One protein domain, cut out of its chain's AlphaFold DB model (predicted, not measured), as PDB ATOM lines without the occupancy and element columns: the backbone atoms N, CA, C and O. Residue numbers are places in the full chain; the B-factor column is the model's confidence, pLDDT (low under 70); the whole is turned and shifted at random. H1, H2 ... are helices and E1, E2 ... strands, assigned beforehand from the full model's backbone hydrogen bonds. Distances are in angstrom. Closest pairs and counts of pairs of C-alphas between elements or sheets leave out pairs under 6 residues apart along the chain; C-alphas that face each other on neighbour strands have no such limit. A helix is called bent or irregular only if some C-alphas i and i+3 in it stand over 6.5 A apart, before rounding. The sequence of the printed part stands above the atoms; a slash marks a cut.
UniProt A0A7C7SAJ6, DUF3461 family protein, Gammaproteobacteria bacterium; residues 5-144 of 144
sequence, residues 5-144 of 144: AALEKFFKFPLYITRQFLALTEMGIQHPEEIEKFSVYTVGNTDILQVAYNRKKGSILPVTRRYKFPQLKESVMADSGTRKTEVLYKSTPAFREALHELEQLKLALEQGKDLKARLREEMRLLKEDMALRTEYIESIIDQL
ATOM      1  N   ALA A   5     -34.653  -6.399   9.991       52.00
ATOM      2  CA  ALA A   5     -35.515  -5.788  11.001       52.00
ATOM      3  C   ALA A   5     -35.583  -6.582  12.323       52.00
ATOM      4  O   ALA A   5     -35.796  -5.996  13.388       52.00
ATOM      5  N   ALA A   6     -35.390  -7.907  12.290       53.06
ATOM      6  CA  ALA A   6     -35.359  -8.724  13.503       53.06
ATOM      7  C   ALA A   6     -34.049  -8.522  14.283       53.06
ATOM      8  O   ALA A   6     -34.062  -8.445  15.512       53.06
ATOM      9  N   LEU A   7     -32.928  -8.362  13.573       47.41
ATOM     10  CA  LEU A   7     -31.608  -8.131  14.169       47.41
ATOM     11  C   LEU A   7     -31.479  -6.726  14.778       47.41
ATOM     12  O   LEU A   7     -30.915  -6.588  15.864       47.41
ATOM     13  N   GLU A   8     -32.070  -5.701  14.155       47.69
ATOM     14  CA  GLU A   8     -32.112  -4.355  14.744       47.69
ATOM     15  C   GLU A   8     -32.914  -4.312  16.050       47.69
ATOM     16  O   GLU A   8     -32.490  -3.664  17.008       47.69
ATOM     17  N   LYS A   9     -34.037  -5.040  16.133       48.19
ATOM     18  CA  LYS A   9     -34.813  -5.151  17.379       48.19
ATOM     19  C   LYS A   9     -34.021  -5.849  18.480       48.19
ATOM     20  O   LYS A   9     -34.104  -5.415  19.622       48.19
ATOM     21  N   PHE A  10     -33.222  -6.863  18.143       47.97
ATOM     22  CA  PHE A  10     -32.359  -7.568  19.095       47.97
ATOM     23  C   PHE A  10     -31.245  -6.680  19.673       47.97
ATOM     24  O   PHE A  10     -30.988  -6.744  20.872       47.97
ATOM     25  N   PHE A  11     -30.621  -5.819  18.859       46.59
ATOM     26  CA  PHE A  11     -29.562  -4.911  19.328       46.59
ATOM     27  C   PHE A  11     -30.088  -3.644  20.024       46.59
ATOM     28  O   PHE A  11     -29.419  -3.122  20.916       46.59
ATOM     29  N   LYS A  12     -31.286  -3.151  19.671       40.47
ATOM     30  CA  LYS A  12     -31.913  -1.989  20.335       40.47
ATOM     31  C   LYS A  12     -32.714  -2.333  21.590       40.47
ATOM     32  O   LYS A  12     -32.925  -1.434  22.399       40.47
ATOM     33  N   PHE A  13     -33.137  -3.586  21.781       44.69
ATOM     34  CA  PHE A  13     -33.869  -4.020  22.979       44.69
ATOM     35  C   PHE A  13     -33.218  -3.582  24.308       44.69
ATOM     36  O   PHE A  13     -33.928  -3.005  25.133       44.69
ATOM     37  N   PRO A  14     -31.891  -3.744  24.520       45.84
ATOM     38  CA  PRO A  14     -31.255  -3.273  25.752       45.84
ATOM     39  C   PRO A  14     -31.266  -1.742  25.886       45.84
ATOM     40  O   PRO A  14     -31.404  -1.229  26.991       45.84
ATOM     41  N   LEU A  15     -31.197  -1.001  24.772       45.16
ATOM     42  CA  LEU A  15     -31.114   0.464  24.777       45.16
ATOM     43  C   LEU A  15     -32.426   1.138  25.228       45.16
ATOM     44  O   LEU A  15     -32.391   2.199  25.854       45.16
ATOM     45  N   TYR A  16     -33.580   0.524  24.935       48.00
ATOM     46  CA  TYR A  16     -34.892   1.018  25.378       48.00
ATOM     47  C   TYR A  16     -35.140   0.766  26.871       48.00
ATOM     48  O   TYR A  16     -35.745   1.608  27.531       48.00
ATOM     49  N   ILE A  17     -34.614  -0.333  27.420       50.91
ATOM     50  CA  ILE A  17     -34.736  -0.666  28.847       50.91
ATOM     51  C   ILE A  17     -33.920   0.311  29.707       50.91
ATOM     52  O   ILE A  17     -34.423   0.796  30.720       50.91
ATOM     53  N   THR A  18     -32.714   0.694  29.271       48.53
ATOM     54  CA  THR A  18     -31.862   1.665  29.991       48.53
ATOM     55  C   THR A  18     -32.471   3.061  30.140       48.53
ATOM     56  O   THR A  18     -32.075   3.794  31.038       48.53
ATOM     57  N   ARG A  19     -33.440   3.452  29.299       51.97
ATOM     58  CA  ARG A  19     -34.157   4.731  29.465       51.97
ATOM     59  C   ARG A  19     -35.320   4.656  30.458       51.97
ATOM     60  O   ARG A  19     -35.778   5.706  30.897       51.97
ATOM     61  N   GLN A  20     -35.802   3.455  30.781       65.88
ATOM     62  CA  GLN A  20     -36.979   3.241  31.628       65.88
ATOM     63  C   GLN A  20     -36.613   3.093  33.121       65.88
ATOM     64  O   GLN A  20     -37.469   3.333  33.967       65.88
ATOM     65  N   PHE A  21     -35.363   2.722  33.437       79.44
ATOM     66  CA  PHE A  21     -34.899   2.437  34.804       79.44
ATOM     67  C   PHE A  21     -33.536   3.087  35.089       79.44
ATOM     68  O   PHE A  21     -32.481   2.441  35.006       79.44
ATOM     69  N   LEU A  22     -33.545   4.397  35.349       83.94
ATOM     70  CA  LEU A  22     -32.322   5.176  35.537       83.94
ATOM     71  C   LEU A  22     -31.662   4.838  36.878       83.94
ATOM     72  O   LEU A  22     -30.463   4.550  36.899       83.94
ATOM     73  N   ALA A  23     -32.437   4.777  37.963       86.69
ATOM     74  CA  ALA A  23     -31.911   4.491  39.297       86.69
ATOM     75  C   ALA A  23     -31.300   3.079  39.376       86.69
ATOM     76  O   ALA A  23     -30.221   2.894  39.945       86.69
ATOM     77  N   LEU A  24     -31.926   2.074  38.747       88.44
ATOM     78  CA  LEU A  24     -31.352   0.722  38.680       88.44
ATOM     79  C   LEU A  24     -30.046   0.690  37.880       88.44
ATOM     80  O   LEU A  24     -29.086   0.024  38.284       88.44
ATOM     81  N   THR A  25     -29.985   1.434  36.776       87.12
ATOM     82  CA  THR A  25     -28.777   1.524  35.946       87.12
ATOM     83  C   THR A  25     -27.631   2.182  36.715       87.12
ATOM     84  O   THR A  25     -26.515   1.659  36.710       87.12
ATOM     85  N   GLU A  26     -27.903   3.271  37.439       88.00
ATOM     86  CA  GLU A  26     -26.926   3.960  38.296       88.00
ATOM     87  C   GLU A  26     -26.411   3.068  39.435       88.00
ATOM     88  O   GLU A  26     -25.230   3.112  39.782       88.00
ATOM     89  N   MET A  27     -27.253   2.175  39.961       88.69
ATOM     90  CA  MET A  27     -26.835   1.141  40.916       88.69
ATOM     91  C   MET A  27     -25.965   0.036  40.288       88.69
ATOM     92  O   MET A  27     -25.454  -0.838  40.996       88.69
ATOM     93  N   GLY A  28     -25.788   0.032  38.967       85.94
ATOM     94  CA  GLY A  28     -25.037  -0.987  38.240       85.94
ATOM     95  C   GLY A  28     -25.837  -2.262  37.966       85.94
ATOM     96  O   GLY A  28     -25.237  -3.334  37.816       85.94
ATOM     97  N   ILE A  29     -27.171  -2.172  37.925       87.06
ATOM     98  CA  ILE A  29     -28.058  -3.226  37.417       87.06
ATOM     99  C   ILE A  29     -28.196  -3.028  35.906       87.06
ATOM    100  O   ILE A  29     -28.957  -2.189  35.446       87.06
ATOM    101  N   GLN A  30     -27.447  -3.812  35.132       82.12
ATOM    102  CA  GLN A  30     -27.427  -3.700  33.665       82.12
ATOM    103  C   GLN A  30     -28.516  -4.532  32.974       82.12
ATOM    104  O   GLN A  30     -28.949  -4.186  31.882       82.12
ATOM    105  N   HIS A  31     -28.958  -5.614  33.621       81.25
ATOM    106  CA  HIS A  31     -29.948  -6.559  33.100       81.25
ATOM    107  C   HIS A  31     -31.112  -6.712  34.089       81.25
ATOM    108  O   HIS A  31     -31.192  -7.719  34.804       81.25
ATOM    109  N   PRO A  32     -31.984  -5.696  34.223       84.81
ATOM    110  CA  PRO A  32     -33.121  -5.748  35.140       84.81
ATOM    111  C   PRO A  32     -34.083  -6.908  34.829       84.81
ATOM    112  O   PRO A  32     -34.650  -7.501  35.741       84.81
ATOM    113  N   GLU A  33     -34.209  -7.324  33.571       80.94
ATOM    114  CA  GLU A  33     -35.032  -8.461  33.139       80.94
ATOM    115  C   GLU A  33     -34.601  -9.818  33.718       80.94
ATOM    116  O   GLU A  33     -35.391 -10.762  33.741       80.94
ATOM    117  N   GLU A  34     -33.353  -9.933  34.185       85.25
ATOM    118  CA  GLU A  34     -32.836 -11.148  34.820       85.25
ATOM    119  C   GLU A  34     -33.134 -11.199  36.324       85.25
ATOM    120  O   GLU A  34     -32.816 -12.193  36.982       85.25
ATOM    121  N   ILE A  35     -33.749 -10.156  36.887       88.56
ATOM    122  CA  ILE A  35     -34.158 -10.133  38.291       88.56
ATOM    123  C   ILE A  35     -35.293 -11.132  38.501       88.56
ATOM    124  O   ILE A  35     -36.350 -11.066  37.877       88.56
ATOM    125  N   GLU A  36     -35.076 -12.059  39.428       87.38
ATOM    126  CA  GLU A  36     -36.081 -13.040  39.824       87.38
ATOM    127  C   GLU A  36     -36.953 -12.503  40.960       87.38
ATOM    128  O   GLU A  36     -38.176 -12.629  40.939       87.38
ATOM    129  N   LYS A  37     -36.310 -11.912  41.970       90.75
ATOM    130  CA  LYS A  37     -36.966 -11.382  43.168       90.75
ATOM    131  C   LYS A  37     -36.090 -10.342  43.847       90.75
ATOM    132  O   LYS A  37     -34.865 -10.359  43.717       90.75
ATOM    133  N   PHE A  38     -36.713  -9.485  44.642       93.81
ATOM    134  CA  PHE A  38     -36.018  -8.563  45.527       93.81
ATOM    135  C   PHE A  38     -36.635  -8.583  46.926       93.81
ATOM    136  O   PHE A  38     -37.768  -9.022  47.118       93.81
ATOM    137  N   SER A  39     -35.860  -8.143  47.911       93.62
ATOM    138  CA  SER A  39     -36.291  -8.003  49.301       93.62
ATOM    139  C   SER A  39     -35.691  -6.742  49.906       93.62
ATOM    140  O   SER A  39     -34.594  -6.321  49.529       93.62
ATOM    141  N   VAL A  40     -36.437  -6.153  50.831       95.00
ATOM    142  CA  VAL A  40     -36.117  -4.888  51.484       95.00
ATOM    143  C   VAL A  40     -36.163  -5.092  52.988       95.00
ATOM    144  O   VAL A  40     -37.110  -5.683  53.503       95.00
ATOM    145  N   TYR A  41     -35.146  -4.605  53.686       94.38
ATOM    146  CA  TYR A  41     -35.105  -4.582  55.146       94.38
ATOM    147  C   TYR A  41     -34.136  -3.503  55.627       94.38
ATOM    148  O   TYR A  41     -33.230  -3.109  54.898       94.38
ATOM    149  N   THR A  42     -34.288  -3.051  56.866       92.44
ATOM    150  CA  THR A  42     -33.413  -2.037  57.470       92.44
ATOM    151  C   THR A  42     -32.533  -2.685  58.536       92.44
ATOM    152  O   THR A  42     -33.004  -3.483  59.346       92.44
ATOM    153  N   VAL A  43     -31.242  -2.349  58.542       93.44
ATOM    154  CA  VAL A  43     -30.283  -2.771  59.574       93.44
ATOM    155  C   VAL A  43     -29.689  -1.523  60.216       93.44
ATOM    156  O   VAL A  43     -28.912  -0.803  59.587       93.44
ATOM    157  N   GLY A  44     -30.064  -1.253  61.469       91.31
ATOM    158  CA  GLY A  44     -29.727   0.009  62.132       91.31
ATOM    159  C   GLY A  44     -30.351   1.188  61.385       91.31
ATOM    160  O   GLY A  44     -31.560   1.219  61.199       91.31
ATOM    161  N   ASN A  45     -29.517   2.109  60.899       91.56
ATOM    162  CA  ASN A  45     -29.949   3.297  60.149       91.56
ATOM    163  C   ASN A  45     -29.606   3.154  58.658       91.56
ATOM    164  O   ASN A  45     -29.126   4.090  58.020       91.56
ATOM    165  N   THR A  46     -29.692   1.943  58.114       93.25
ATOM    166  CA  THR A  46     -29.330   1.656  56.723       93.25
ATOM    167  C   THR A  46     -30.373   0.754  56.101       93.25
ATOM    168  O   THR A  46     -30.589  -0.365  56.566       93.25
ATOM    169  N   ASP A  47     -30.975   1.230  55.019       94.38
ATOM    170  CA  ASP A  47     -31.890   0.440  54.211       94.38
ATOM    171  C   ASP A  47     -31.087  -0.487  53.298       94.38
ATOM    172  O   ASP A  47     -30.106  -0.089  52.660       94.38
ATOM    173  N   ILE A  48     -31.476  -1.755  53.271       95.50
ATOM    174  CA  ILE A  48     -30.846  -2.803  52.482       95.50
ATOM    175  C   ILE A  48     -31.834  -3.263  51.422       95.50
ATOM    176  O   ILE A  48     -32.915  -3.762  51.732       95.50
ATOM    177  N   LEU A  49     -31.417  -3.150  50.165       95.88
ATOM    178  CA  LEU A  49     -32.115  -3.718  49.021       95.88
ATOM    179  C   LEU A  49     -31.317  -4.914  48.510       95.88
ATOM    180  O   LEU A  49     -30.178  -4.780  48.056       95.88
ATOM    181  N   GLN A  50     -31.899  -6.102  48.603       95.19
ATOM    182  CA  GLN A  50     -31.285  -7.343  48.149       95.19
ATOM    183  C   GLN A  50     -32.003  -7.845  46.897       95.19
ATOM    184  O   GLN A  50     -33.186  -8.166  46.954       95.19
ATOM    185  N   VAL A  51     -31.271  -7.952  45.789       93.88
ATOM    186  CA  VAL A  51     -31.772  -8.365  44.472       93.88
ATOM    187  C   VAL A  51     -31.191  -9.727  44.119       93.88
ATOM    188  O   VAL A  51     -29.970  -9.890  44.122       93.88
ATOM    189  N   ALA A  52     -32.049 -10.702  43.828       91.06
ATOM    190  CA  ALA A  52     -31.659 -12.026  43.360       91.06
ATOM    191  C   ALA A  52     -31.922 -12.169  41.857       91.06
ATOM    192  O   ALA A  52     -32.972 -11.756  41.361       91.06
ATOM    193  N   TYR A  53     -30.965 -12.767  41.151       89.44
ATOM    194  CA  TYR A  53     -30.989 -12.918  39.698       89.44
ATOM    195  C   TYR A  53     -31.216 -14.374  39.302       89.44
ATOM    196  O   TYR A  53     -30.637 -15.289  39.896       89.44
ATOM    197  N   ASN A  54     -31.993 -14.581  38.240       84.62
ATOM    198  CA  ASN A  54     -32.128 -15.884  37.610       84.62
ATOM    199  C   ASN A  54     -30.872 -16.182  36.779       84.62
ATOM    200  O   ASN A  54     -30.685 -15.679  35.668       84.62
ATOM    201  N   ARG A  55     -29.973 -16.991  37.339       76.94
ATOM    202  CA  ARG A  55     -28.671 -17.269  36.734       76.94
ATOM    203  C   ARG A  55     -28.816 -18.172  35.508       76.94
ATOM    204  O   ARG A  55     -29.059 -19.372  35.630       76.94
ATOM    205  N   LYS A  56     -28.528 -17.637  34.319       77.44
ATOM    206  CA  LYS A  56     -28.288 -18.466  33.126       77.44
ATOM    207  C   LYS A  56     -27.054 -19.350  33.342       77.44
ATOM    208  O   LYS A  56     -26.040 -18.901  33.881       77.44
ATOM    209  N   LYS A  57     -27.125 -20.617  32.923       74.75
ATOM    210  CA  LYS A  57     -26.008 -21.573  33.021       74.75
ATOM    211  C   LYS A  57     -24.767 -20.984  32.333       74.75
ATOM    212  O   LYS A  57     -24.834 -20.628  31.165       74.75
ATOM    213  N   GLY A  58     -23.662 -20.855  33.071       74.50
ATOM    214  CA  GLY A  58     -22.424 -20.218  32.593       74.50
ATOM    215  C   GLY A  58     -22.281 -18.721  32.906       74.50
ATOM    216  O   GLY A  58     -21.226 -18.159  32.639       74.50
ATOM    217  N   SER A  59     -23.285 -18.071  33.510       72.50
ATOM    218  CA  SER A  59     -23.179 -16.661  33.916       72.50
ATOM    219  C   SER A  59     -22.206 -16.472  35.087       72.50
ATOM    220  O   SER A  59     -22.206 -17.252  36.048       72.50
ATOM    221  N   ILE A  60     -21.403 -15.408  35.006       70.31
ATOM    222  CA  ILE A  60     -20.468 -14.942  36.045       70.31
ATOM    223  C   ILE A  60     -21.135 -14.046  37.098       70.31
ATOM    224  O   ILE A  60     -20.496 -13.674  38.080       70.31
ATOM    225  N   LEU A  61     -22.407 -13.680  36.904       68.94
ATOM    226  CA  LEU A  61     -23.111 -12.803  37.830       68.94
ATOM    227  C   LEU A  61     -23.402 -13.522  39.158       68.94
ATOM    228  O   LEU A  61     -23.739 -14.714  39.162       68.94
ATOM    229  N   PRO A  62     -23.288 -12.814  40.296       76.12
ATOM    230  CA  PRO A  62     -23.650 -13.374  41.585       76.12
ATOM    231  C   PRO A  62     -25.153 -13.664  41.627       76.12
ATOM    232  O   PRO A  62     -25.965 -12.898  41.114       76.12
ATOM    233  N   VAL A  63     -25.527 -14.744  42.317       84.56
ATOM    234  CA  VAL A  63     -26.935 -15.132  42.532       84.56
ATOM    235  C   VAL A  63     -27.720 -14.015  43.219       84.56
ATOM    236  O   VAL A  63     -28.928 -13.878  43.047       84.56
ATOM    237  N   THR A  64     -27.045 -13.205  44.029       89.12
ATOM    238  CA  THR A  64     -27.674 -12.118  44.763       89.12
ATOM    239  C   THR A  64     -26.708 -10.963  44.945       89.12
ATOM    240  O   THR A  64     -25.534 -11.168  45.255       89.12
ATOM    241  N   ARG A  65     -27.217  -9.740  44.812       91.88
ATOM    242  CA  ARG A  65     -26.488  -8.507  45.103       91.88
ATOM    243  C   ARG A  65     -27.240  -7.707  46.161       91.88
ATOM    244  O   ARG A  65     -28.467  -7.698  46.186       91.88
ATOM    245  N   ARG A  66     -26.498  -7.075  47.069       93.94
ATOM    246  CA  ARG A  66     -27.045  -6.235  48.140       93.94
ATOM    247  C   ARG A  66     -26.588  -4.799  47.940       93.94
ATOM    248  O   ARG A  66     -25.398  -4.565  47.745       93.94
ATOM    249  N   TYR A  67     -27.524  -3.875  48.060       94.25
ATOM    250  CA  TYR A  67     -27.314  -2.439  47.985       94.25
ATOM    251  C   TYR A  67     -27.656  -1.826  49.335       94.25
ATOM    252  O   TYR A  67     -28.633  -2.229  49.968       94.25
ATOM    253  N   LYS A  68     -26.815  -0.903  49.799       95.12
ATOM    254  CA  LYS A  68     -26.934  -0.286  51.120       95.12
ATOM    255  C   LYS A  68     -27.196   1.202  50.959       95.12
ATOM    256  O   LYS A  68     -26.440   1.874  50.265       95.12
ATOM    257  N   PHE A  69     -28.208   1.699  51.652       93.50
ATOM    258  CA  PHE A  69     -28.635   3.088  51.605       93.50
ATOM    259  C   PHE A  69     -28.686   3.645  53.033       93.50
ATOM    260  O   PHE A  69     -29.648   3.391  53.758       93.50
ATOM    261  N   PRO A  70     -27.642   4.359  53.485       93.44
ATOM    262  CA  PRO A  70     -27.650   5.005  54.795       93.44
ATOM    263  C   PRO A  70     -28.790   6.023  54.891       93.44
ATOM    264  O   PRO A  70     -28.912   6.887  54.027       93.44
ATOM    265  N   GLN A  71     -29.621   5.924  55.926       91.81
ATOM    266  CA  GLN A  71     -30.761   6.813  56.136       91.81
ATOM    267  C   GLN A  71     -30.304   8.238  56.473       91.81
ATOM    268  O   GLN A  71     -29.273   8.457  57.115       91.81
ATOM    269  N   LEU A  72     -31.106   9.216  56.063       88.50
ATOM    270  CA  LEU A  72     -30.886  10.623  56.368       88.50
ATOM    271  C   LEU A  72     -31.287  10.906  57.813       88.50
ATOM    272  O   LEU A  72     -32.385  10.544  58.235       88.50
ATOM    273  N   LYS A  73     -30.396  11.566  58.555       85.19
ATOM    274  CA  LYS A  73     -30.638  12.023  59.924       85.19
ATOM    275  C   LYS A  73     -31.227  13.431  59.883       85.19
ATOM    276  O   LYS A  73     -30.559  14.355  59.425       85.19
ATOM    277  N   GLU A  74     -32.437  13.599  60.391       80.62
ATOM    278  CA  GLU A  74     -33.128  14.884  60.454       80.62
ATOM    279  C   GLU A  74     -33.425  15.234  61.914       80.62
ATOM    280  O   GLU A  74     -34.032  14.452  62.643       80.62
ATOM    281  N   SER A  75     -32.954  16.398  62.359       75.88
ATOM    282  CA  SER A  75     -33.205  16.902  63.711       75.88
ATOM    283  C   SER A  75     -34.431  17.805  63.682       75.88
ATOM    284  O   SER A  75     -34.386  18.879  63.084       75.88
ATOM    285  N   VAL A  76     -35.509  17.392  64.339       72.06
ATOM    286  CA  VAL A  76     -36.755  18.158  64.425       72.06
ATOM    287  C   VAL A  76     -36.855  18.768  65.823       72.06
ATOM    288  O   VAL A  76     -36.663  18.085  66.830       72.06
ATOM    289  N   MET A  77     -37.109  20.076  65.903       65.56
ATOM    290  CA  MET A  77     -37.393  20.730  67.182       65.56
ATOM    291  C   MET A  77     -38.794  20.333  67.645       65.56
ATOM    292  O   MET A  77     -39.782  20.701  67.011       65.56
ATOM    293  N   ALA A  78     -38.874  19.592  68.748       61.19
ATOM    294  CA  ALA A  78     -40.133  19.232  69.373       61.19
ATOM    295  C   ALA A  78     -40.556  20.365  70.319       61.19
ATOM    296  O   ALA A  78     -40.110  20.438  71.459       61.19
ATOM    297  N   ASP A  79     -41.421  21.235  69.799       59.88
ATOM    298  CA  ASP A  79     -42.223  22.227  70.520       59.88
ATOM    299  C   ASP A  79     -41.480  23.413  71.187       59.88
ATOM    300  O   ASP A  79     -40.340  23.332  71.646       59.88
ATOM    301  N   SER A  80     -42.140  24.574  71.239       58.88
ATOM    302  CA  SER A  80     -41.529  25.857  71.646       58.88
ATOM    303  C   SER A  80     -41.368  26.024  73.167       58.88
ATOM    304  O   SER A  80     -40.789  27.011  73.620       58.88
ATOM    305  N   GLY A  81     -41.863  25.075  73.968       64.38
ATOM    306  CA  GLY A  81     -41.854  25.148  75.437       64.38
ATOM    307  C   GLY A  81     -40.764  24.322  76.128       64.38
ATOM    308  O   GLY A  81     -40.311  24.680  77.211       64.38
ATOM    309  N   THR A  82     -40.300  23.231  75.513       60.12
ATOM    310  CA  THR A  82     -39.255  22.364  76.076       60.12
ATOM    311  C   THR A  82     -38.265  22.074  74.964       60.12
ATOM    312  O   THR A  82     -38.636  21.434  73.997       60.12
ATOM    313  N   ARG A  83     -37.017  22.545  75.067       57.59
ATOM    314  CA  ARG A  83     -35.964  22.373  74.042       57.59
ATOM    315  C   ARG A  83     -35.550  20.900  73.874       57.59
ATOM    316  O   ARG A  83     -34.429  20.528  74.216       57.59
ATOM    317  N   LYS A  84     -36.447  20.041  73.399       57.91
ATOM    318  CA  LYS A  84     -36.173  18.645  73.064       57.91
ATOM    319  C   LYS A  84     -36.032  18.557  71.551       57.91
ATOM    320  O   LYS A  84     -36.942  18.884  70.801       57.91
ATOM    321  N   THR A  85     -34.848  18.172  71.098       65.25
ATOM    322  CA  THR A  85     -34.591  17.877  69.690       65.25
ATOM    323  C   THR A  85     -34.797  16.385  69.486       65.25
ATOM    324  O   THR A  85     -34.073  15.583  70.076       65.25
ATOM    325  N   GLU A  86     -35.780  16.011  68.674       73.38
ATOM    326  CA  GLU A  86     -35.970  14.625  68.255       73.38
ATOM    327  C   GLU A  86     -35.167  14.362  66.981       73.38
ATOM    328  O   GLU A  86     -35.093  15.200  66.083       73.38
ATOM    329  N   VAL A  87     -34.528  13.196  66.916       73.06
ATOM    330  CA  VAL A  87     -33.773  12.761  65.740       73.06
ATOM    331  C   VAL A  87     -34.605  11.727  65.000       73.06
ATOM    332  O   VAL A  87     -34.854  10.643  65.524       73.06
ATOM    333  N   LEU A  88     -34.987  12.050  63.772       80.50
ATOM    334  CA  LEU A  88     -35.711  11.167  62.871       80.50
ATOM    335  C   LEU A  88     -34.762  10.624  61.798       80.50
ATOM    336  O   LEU A  88     -33.948  11.364  61.245       80.50
ATOM    337  N   TYR A  89     -34.881   9.334  61.490       82.69
ATOM    338  CA  TYR A  89     -34.177   8.713  60.372       82.69
ATOM    339  C   TYR A  89     -35.154   8.449  59.232       82.69
ATOM    340  O   TYR A  89     -36.223   7.874  59.444       82.69
ATOM    341  N   LYS A  90     -34.803   8.894  58.024       86.00
ATOM    342  CA  LYS A  90     -35.629   8.732  56.821       86.00
ATOM    343  C   LYS A  90     -34.861   8.012  55.724       86.00
ATOM    344  O   LYS A  90     -33.689   8.301  55.486       86.00
ATOM    345  N   SER A  91     -35.544   7.125  55.009       87.81
ATOM    346  CA  SER A  91     -35.007   6.501  53.802       87.81
ATOM    347  C   SER A  91     -34.608   7.539  52.756       87.81
ATOM    348  O   SER A  91     -35.256   8.578  52.597       87.81
ATOM    349  N   THR A  92     -33.536   7.249  52.024       91.12
ATOM    350  CA  THR A  92     -33.005   8.170  51.017       91.12
ATOM    351  C   THR A  92     -33.915   8.244  49.785       91.12
ATOM    352  O   THR A  92     -34.618   7.280  49.469       91.12
ATOM    353  N   PRO A  93     -33.906   9.369  49.044       91.06
ATOM    354  CA  PRO A  93     -34.569   9.458  47.743       91.06
ATOM    355  C   PRO A  93     -34.120   8.352  46.782       91.06
ATOM    356  O   PRO A  93     -34.968   7.633  46.269       91.06
ATOM    357  N   ALA A  94     -32.807   8.117  46.673       89.50
ATOM    358  CA  ALA A  94     -32.236   7.078  45.815       89.50
ATOM    359  C   ALA A  94     -32.765   5.668  46.134       89.50
ATOM    360  O   ALA A  94     -33.056   4.891  45.229       89.50
ATOM    361  N   PHE A  95     -32.936   5.332  47.419       92.19
ATOM    362  CA  PHE A  95     -33.534   4.056  47.814       92.19
ATOM    363  C   PHE A  95     -34.994   3.938  47.360       92.19
ATOM    364  O   PHE A  95     -35.401   2.896  46.848       92.19
ATOM    365  N   ARG A  96     -35.781   5.007  47.535       92.38
ATOM    366  CA  ARG A  96     -37.199   5.029  47.147       92.38
ATOM    367  C   ARG A  96     -37.376   4.948  45.634       92.38
ATOM    368  O   ARG A  96     -38.248   4.220  45.176       92.38
ATOM    369  N   GLU A  97     -36.542   5.653  44.877       92.81
ATOM    370  CA  GLU A  97     -36.545   5.618  43.411       92.81
ATOM    371  C   GLU A  97     -36.179   4.227  42.887       92.81
ATOM    372  O   GLU A  97     -36.913   3.664  42.077       92.81
ATOM    373  N   ALA A  98     -35.117   3.617  43.423       92.75
ATOM    374  CA  ALA A  98     -34.729   2.253  43.074       92.75
ATOM    375  C   ALA A  98     -35.825   1.225  43.396       92.75
ATOM    376  O   ALA A  98     -36.105   0.335  42.593       92.75
ATOM    377  N   LEU A  99     -36.456   1.337  44.569       93.38
ATOM    378  CA  LEU A  99     -37.550   0.449  44.955       93.38
ATOM    379  C   LEU A  99     -38.749   0.608  44.014       93.38
ATOM    380  O   LEU A  99     -39.268  -0.391  43.520       93.38
ATOM    381  N   HIS A 100     -39.136   1.849  43.717       92.44
ATOM    382  CA  HIS A 100     -40.223   2.139  42.792       92.44
ATOM    383  C   HIS A 100     -39.947   1.558  41.396       92.44
ATOM    384  O   HIS A 100     -40.804   0.887  40.827       92.44
ATOM    385  N   GLU A 101     -38.740   1.740  40.853       91.19
ATOM    386  CA  GLU A 101     -38.358   1.160  39.559       91.19
ATOM    387  C   GLU A 101     -38.424  -0.382  39.558       91.19
ATOM    388  O   GLU A 101     -38.919  -0.972  38.593       91.19
ATOM    389  N   LEU A 102     -38.002  -1.047  40.642       91.50
ATOM    390  CA  LEU A 102     -38.116  -2.507  40.778       91.50
ATOM    391  C   LEU A 102     -39.565  -2.995  40.855       91.50
ATOM    392  O   LEU A 102     -39.890  -4.045  40.294       91.50
ATOM    393  N   GLU A 103     -40.436  -2.261  41.541       90.38
ATOM    394  CA  GLU A 103     -41.864  -2.579  41.618       90.38
ATOM    395  C   GLU A 103     -42.535  -2.450  40.246       90.38
ATOM    396  O   GLU A 103     -43.251  -3.363  39.826       90.38
ATOM    397  N   GLN A 104     -42.235  -1.377  39.507       88.06
ATOM    398  CA  GLN A 104     -42.741  -1.182  38.143       88.06
ATOM    399  C   GLN A 104     -42.256  -2.281  37.195       88.06
ATOM    400  O   GLN A 104     -43.037  -2.838  36.418       88.06
ATOM    401  N   LEU A 105     -40.976  -2.643  37.287       87.69
ATOM    402  CA  LEU A 105     -40.401  -3.739  36.515       87.69
ATOM    403  C   LEU A 105     -41.109  -5.067  36.808       87.69
ATOM    404  O   LEU A 105     -41.458  -5.799  35.880       87.69
ATOM    405  N   LYS A 106     -41.339  -5.380  38.087       86.81
ATOM    406  CA  LYS A 106     -42.035  -6.603  38.493       86.81
ATOM    407  C   LYS A 106     -43.445  -6.655  37.903       86.81
ATOM    408  O   LYS A 106     -43.807  -7.671  37.308       86.81
ATOM    409  N   LEU A 107     -44.196  -5.558  38.005       83.19
ATOM    410  CA  LEU A 107     -45.546  -5.453  37.452       83.19
ATOM    411  C   LEU A 107     -45.551  -5.665  35.931       83.19
ATOM    412  O   LEU A 107     -46.347  -6.451  35.417       83.19
ATOM    413  N   ALA A 108     -44.629  -5.023  35.209       81.19
ATOM    414  CA  ALA A 108     -44.511  -5.170  33.759       81.19
ATOM    415  C   ALA A 108     -44.172  -6.616  33.343       81.19
ATOM    416  O   ALA A 108     -44.739  -7.146  32.382       81.19
ATOM    417  N   LEU A 109     -43.278  -7.286  34.081       81.50
ATOM    418  CA  LEU A 109     -42.926  -8.687  33.835       81.50
ATOM    419  C   LEU A 109     -44.103  -9.634  34.104       81.50
ATOM    420  O   LEU A 109     -44.292 -10.598  33.358       81.50
ATOM    421  N   GLU A 110     -44.891  -9.384  35.149       81.06
ATOM    422  CA  GLU A 110     -46.093 -10.164  35.469       81.06
ATOM    423  C   GLU A 110     -47.175  -9.994  34.396       81.06
ATOM    424  O   GLU A 110     -47.683 -10.993  33.886       81.06
ATOM    425  N   GLN A 111     -47.440  -8.761  33.956       76.81
ATOM    426  CA  GLN A 111     -48.368  -8.478  32.854       76.81
ATOM    427  C   GLN A 111     -47.930  -9.145  31.541       76.81
ATOM    428  O   GLN A 111     -48.744  -9.751  30.841       76.81
ATOM    429  N   GLY A 112     -46.635  -9.091  31.212       77.12
ATOM    430  CA  GLY A 112     -46.096  -9.751  30.021       77.12
ATOM    431  C   GLY A 112     -46.214 -11.280  30.073       77.12
ATOM    432  O   GLY A 112     -46.492 -11.917  29.052       77.12
ATOM    433  N   LYS A 113     -46.031 -11.885  31.257       78.50
ATOM    434  CA  LYS A 113     -46.242 -13.328  31.470       78.50
ATOM    435  C   LYS A 113     -47.710 -13.710  31.293       78.50
ATOM    436  O   LYS A 113     -47.972 -14.702  30.614       78.50
ATOM    437  N   ASP A 114     -48.628 -12.926  31.853       76.12
ATOM    438  CA  ASP A 114     -50.072 -13.157  31.738       76.12
ATOM    439  C   ASP A 114     -50.542 -13.076  30.279       76.12
ATOM    440  O   ASP A 114     -51.111 -14.033  29.752       76.12
ATOM    441  N   LEU A 115     -50.179 -12.005  29.564       77.25
ATOM    442  CA  LEU A 115     -50.508 -11.853  28.144       77.25
ATOM    443  C   LEU A 115     -49.990 -13.035  27.310       77.25
ATOM    444  O   LEU A 115     -50.713 -13.592  26.485       77.25
ATOM    445  N   LYS A 116     -48.742 -13.453  27.540       81.88
ATOM    446  CA  LYS A 116     -48.151 -14.599  26.839       81.88
ATOM    447  C   LYS A 116     -48.889 -15.907  27.138       81.88
ATOM    448  O   LYS A 116     -49.008 -16.741  26.240       81.88
ATOM    449  N   ALA A 117     -49.330 -16.114  28.377       82.44
ATOM    450  CA  ALA A 117     -50.106 -17.290  28.758       82.44
ATOM    451  C   ALA A 117     -51.470 -17.297  28.058       82.44
ATOM    452  O   ALA A 117     -51.829 -18.303  27.448       82.44
ATOM    453  N   ARG A 118     -52.163 -16.153  28.043       83.06
ATOM    454  CA  ARG A 118     -53.448 -15.982  27.352       83.06
ATOM    455  C   ARG A 118     -53.351 -16.256  25.853       83.06
ATOM    456  O   ARG A 118     -54.091 -17.087  25.344       83.06
ATOM    457  N   LEU A 119     -52.383 -15.649  25.165       87.94
ATOM    458  CA  LEU A 119     -52.183 -15.872  23.726       87.94
ATOM    459  C   LEU A 119     -51.850 -17.333  23.398       87.94
ATOM    460  O   LEU A 119     -52.247 -17.851  22.358       87.94
ATOM    461  N   ARG A 120     -51.108 -18.022  24.275       91.38
ATOM    462  CA  ARG A 120     -50.835 -19.456  24.104       91.38
ATOM    463  C   ARG A 120     -52.093 -20.298  24.226       91.38
ATOM    464  O   ARG A 120     -52.235 -21.247  23.460       91.38
ATOM    465  N   GLU A 121     -52.959 -19.960  25.169       90.25
ATOM    466  CA  GLU A 121     -54.220 -20.665  25.361       90.25
ATOM    467  C   GLU A 121     -55.175 -20.433  24.189       90.25
ATOM    468  O   GLU A 121     -55.701 -21.394  23.638       90.25
ATOM    469  N   GLU A 122     -55.309 -19.192  23.717       90.62
ATOM    470  CA  GLU A 122     -56.095 -18.880  22.516       90.62
ATOM    471  C   GLU A 122     -55.598 -19.665  21.292       90.62
ATOM    472  O   GLU A 122     -56.390 -20.265  20.567       90.62
ATOM    473  N   MET A 123     -54.279 -19.750  21.099       96.56
ATOM    474  CA  MET A 123     -53.692 -20.561  20.027       96.56
ATOM    475  C   MET A 123     -53.953 -22.063  20.187       96.56
ATOM    476  O   MET A 123     -54.048 -22.767  19.181       96.56
ATOM    477  N   ARG A 124     -54.020 -22.577  21.421       96.69
ATOM    478  CA  ARG A 124     -54.360 -23.983  21.689       96.69
ATOM    479  C   ARG A 124     -55.816 -24.250  21.317       96.69
ATOM    480  O   ARG A 124     -56.072 -25.159  20.534       96.69
ATOM    481  N   LEU A 125     -56.726 -23.415  21.814       94.25
ATOM    482  CA  LEU A 125     -58.158 -23.508  21.537       94.25
ATOM    483  C   LEU A 125     -58.453 -23.428  20.035       94.25
ATOM    484  O   LEU A 125     -59.217 -24.233  19.512       94.25
ATOM    485  N   LEU A 126     -57.792 -22.513  19.318       97.25
ATOM    486  CA  LEU A 126     -57.953 -22.391  17.869       97.25
ATOM    487  C   LEU A 126     -57.510 -23.658  17.125       97.25
ATOM    488  O   LEU A 126     -58.176 -24.088  16.189       97.25
ATOM    489  N   LYS A 127     -56.397 -24.276  17.537       97.00
ATOM    490  CA  LYS A 127     -55.929 -25.531  16.929       97.00
ATOM    491  C   LYS A 127     -56.914 -26.675  17.140       97.00
ATOM    492  O   LYS A 127     -57.087 -27.478  16.231       97.00
ATOM    493  N   GLU A 128     -57.544 -26.743  18.307       96.94
ATOM    494  CA  GLU A 128     -58.562 -27.754  18.607       96.94
ATOM    495  C   GLU A 128     -59.816 -27.561  17.752       96.94
ATOM    496  O   GLU A 128     -60.275 -28.516  17.131       96.94
ATOM    497  N   ASP A 129     -60.315 -26.328  17.625       97.75
ATOM    498  CA  ASP A 129     -61.449 -26.020  16.740       97.75
ATOM    499  C   ASP A 129     -61.132 -26.355  15.272       97.75
ATOM    500  O   ASP A 129     -61.935 -26.983  14.582       97.75
ATOM    501  N   MET A 130     -59.930 -26.009  14.801       97.69
ATOM    502  CA  MET A 130     -59.485 -26.360  13.450       97.69
ATOM    503  C   MET A 130     -59.398 -27.873  13.235       97.69
ATOM    504  O   MET A 130     -59.798 -28.346  12.171       97.69
ATOM    505  N   ALA A 131     -58.891 -28.629  14.213       97.44
ATOM    506  CA  ALA A 131     -58.806 -30.085  14.126       97.44
ATOM    507  C   ALA A 131     -60.202 -30.710  13.996       97.44
ATOM    508  O   ALA A 131     -60.442 -31.459  13.053       97.44
ATOM    509  N   LEU A 132     -61.147 -30.304  14.851       96.69
ATOM    510  CA  LEU A 132     -62.534 -30.778  14.805       96.69
ATOM    511  C   LEU A 132     -63.216 -30.453  13.470       96.69
ATOM    512  O   LEU A 132     -63.901 -31.296  12.892       96.69
ATOM    513  N   ARG A 133     -63.021 -29.235  12.952       96.69
ATOM    514  CA  ARG A 133     -63.570 -28.843  11.642       96.69
ATOM    515  C   ARG A 133     -62.947 -29.628  10.499       96.69
ATOM    516  O   ARG A 133     -63.653 -29.951   9.550       96.69
ATOM    517  N   THR A 134     -61.652 -29.916  10.584       98.19
ATOM    518  CA  THR A 134     -60.952 -30.730   9.585       98.19
ATOM    519  C   THR A 134     -61.522 -32.142   9.582       98.19
ATOM    520  O   THR A 134     -61.975 -32.593   8.539       98.19
ATOM    521  N   GLU A 135     -61.614 -32.794  10.745       97.56
ATOM    522  CA  GLU A 135     -62.209 -34.133  10.880       97.56
ATOM    523  C   GLU A 135     -63.649 -34.184  10.359       97.56
ATOM    524  O   GLU A 135     -64.027 -35.115   9.651       97.56
ATOM    525  N   TYR A 136     -64.449 -33.159  10.656       96.38
ATOM    526  CA  TYR A 136     -65.808 -33.061  10.137       96.38
ATOM    527  C   TYR A 136     -65.843 -32.966   8.606       96.38
ATOM    528  O   TYR A 136     -66.623 -33.673   7.969       96.38
ATOM    529  N   ILE A 137     -64.998 -32.123   8.005       97.88
ATOM    530  CA  ILE A 137     -64.931 -31.972   6.545       97.88
ATOM    531  C   ILE A 137     -64.474 -33.274   5.885       97.88
ATOM    532  O   ILE A 137     -65.106 -33.700   4.923       97.88
ATOM    533  N   GLU A 138     -63.442 -33.931   6.419       97.56
ATOM    534  CA  GLU A 138     -62.985 -35.241   5.931       97.56
ATOM    535  C   GLU A 138     -64.118 -36.277   5.999       97.56
ATOM    536  O   GLU A 138     -64.378 -36.974   5.024       97.56
ATOM    537  N   SER A 139     -64.898 -36.297   7.088       97.12
ATOM    538  CA  SER A 139     -66.042 -37.213   7.196       97.12
ATOM    539  C   SER A 139     -67.136 -36.965   6.150       97.12
ATOM    540  O   SER A 139     -67.807 -37.908   5.737       97.12
ATOM    541  N   ILE A 140     -67.327 -35.713   5.711       97.38
ATOM    542  CA  ILE A 140     -68.257 -35.386   4.623       97.38
ATOM    543  C   ILE A 140     -67.694 -35.876   3.289       97.38
ATOM    544  O   ILE A 140     -68.450 -36.392   2.470       97.38
ATOM    545  N   ILE A 141     -66.387 -35.708   3.063       96.94
ATOM    546  CA  ILE A 141     -65.718 -36.167   1.840       96.94
ATOM    547  C   ILE A 141     -65.841 -37.689   1.709       96.94
ATOM    548  O   ILE A 141     -66.198 -38.161   0.637       96.94
ATOM    549  N   ASP A 142     -65.635 -38.436   2.794       95.50
ATOM    550  CA  ASP A 142     -65.744 -39.904   2.812       95.50
ATOM    551  C   ASP A 142     -67.171 -40.428   2.554       95.50
ATOM    552  O   ASP A 142     -67.362 -41.606   2.244       95.50
ATOM    553  N   GLN A 143     -68.190 -39.579   2.720       92.44
ATOM    554  CA  GLN A 143     -69.595 -39.918   2.477       92.44
ATOM    555  C   GLN A 143     -70.050 -39.679   1.028       92.44
ATOM    556  O   GLN A 143     -71.173 -40.070   0.692       92.44
ATOM    557  N   LEU A 144     -69.224 -39.032   0.198       87.56
ATOM    558  CA  LEU A 144     -69.485 -38.767  -1.225       87.56
ATOM    559  C   LEU A 144     -68.966 -39.903  -2.116       87.56
ATOM    560  O   LEU A 144     -69.683 -40.219  -3.094       87.56
TER     561      LEU A 144
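Overview. This is residues 5 to 144 of the 144 residues of the protein "DUF3461 family protein" of Gammaproteobacteria bacterium (UniProt A0A7C7SAJ6). One very long helix, H3, packs with its first part over one face of a small three-stranded sheet, and its residues 110 to 141 stick out as a long arm. Past the sheet, the hairpin of E4 and E5 makes the opposite tip; short H2 packs on H3, and residues 5 to 13 of H1 stand free. The 140 printed residues hold H1 H2 E1 E2 E3 E4 E5 H3 in chain order, mixed helices and strands, with sheets E1 - E2 - E3 and E4 - E5, both antiparallel. The whole is extended, radius of gyration of the C-alphas 26.2 A, spanning 103 by 38 by 27 A.

Along the chain. Find C-alpha 5 at (-35.515, -5.788, 11.001), where H1 begins, residues 5 to 17; it is only just irregular, with C-alphas 11 and 14 6.8 A apart. Next come H2, residues 22 to 26, E1, 35 to 43, 22.9 A long, E2, 46 to 53, 22.5 A, E3, 64 to 70, E4, 72 to 78, and E5, 84 to 90. H3, residues 93 to 141, runs 71.8 A to C-alpha 141 at (-65.718, -36.167, 1.840).

Arrangement. Begin at the meander E1 E2 E3, each strand the antiparallel neighbour of the one before: N 39 and O 50 are 2.8 A apart, N 49 and O 67 2.9 A. H3 is on this sheet, making two layers, at a height of 12.4 A, along the strands at 27 degrees to E1 on the local plane. H2 touches H3, at residues 94 to 102 alone; the closest C-alphas, of Ala 23 and Ala 98, are 5.2 A apart. E3 runs on into E4 at 35 degrees; in the hairpin E4 and E5, N 74 and O 88 are 2.8 A apart. H1 and H3 are apart. Every O i to N i+4 pair is within hydrogen-bond range in H2 and H3, and 6 of 9 in H1.

Size, cuts and confidence. The C-alphas farthest apart, of Gly 81 and Leu 144, are 103.6 A apart. The printed part has no cut and no long link. Look for pLDDT under 70 at residues 5 to 20, 61 and 77 to 85.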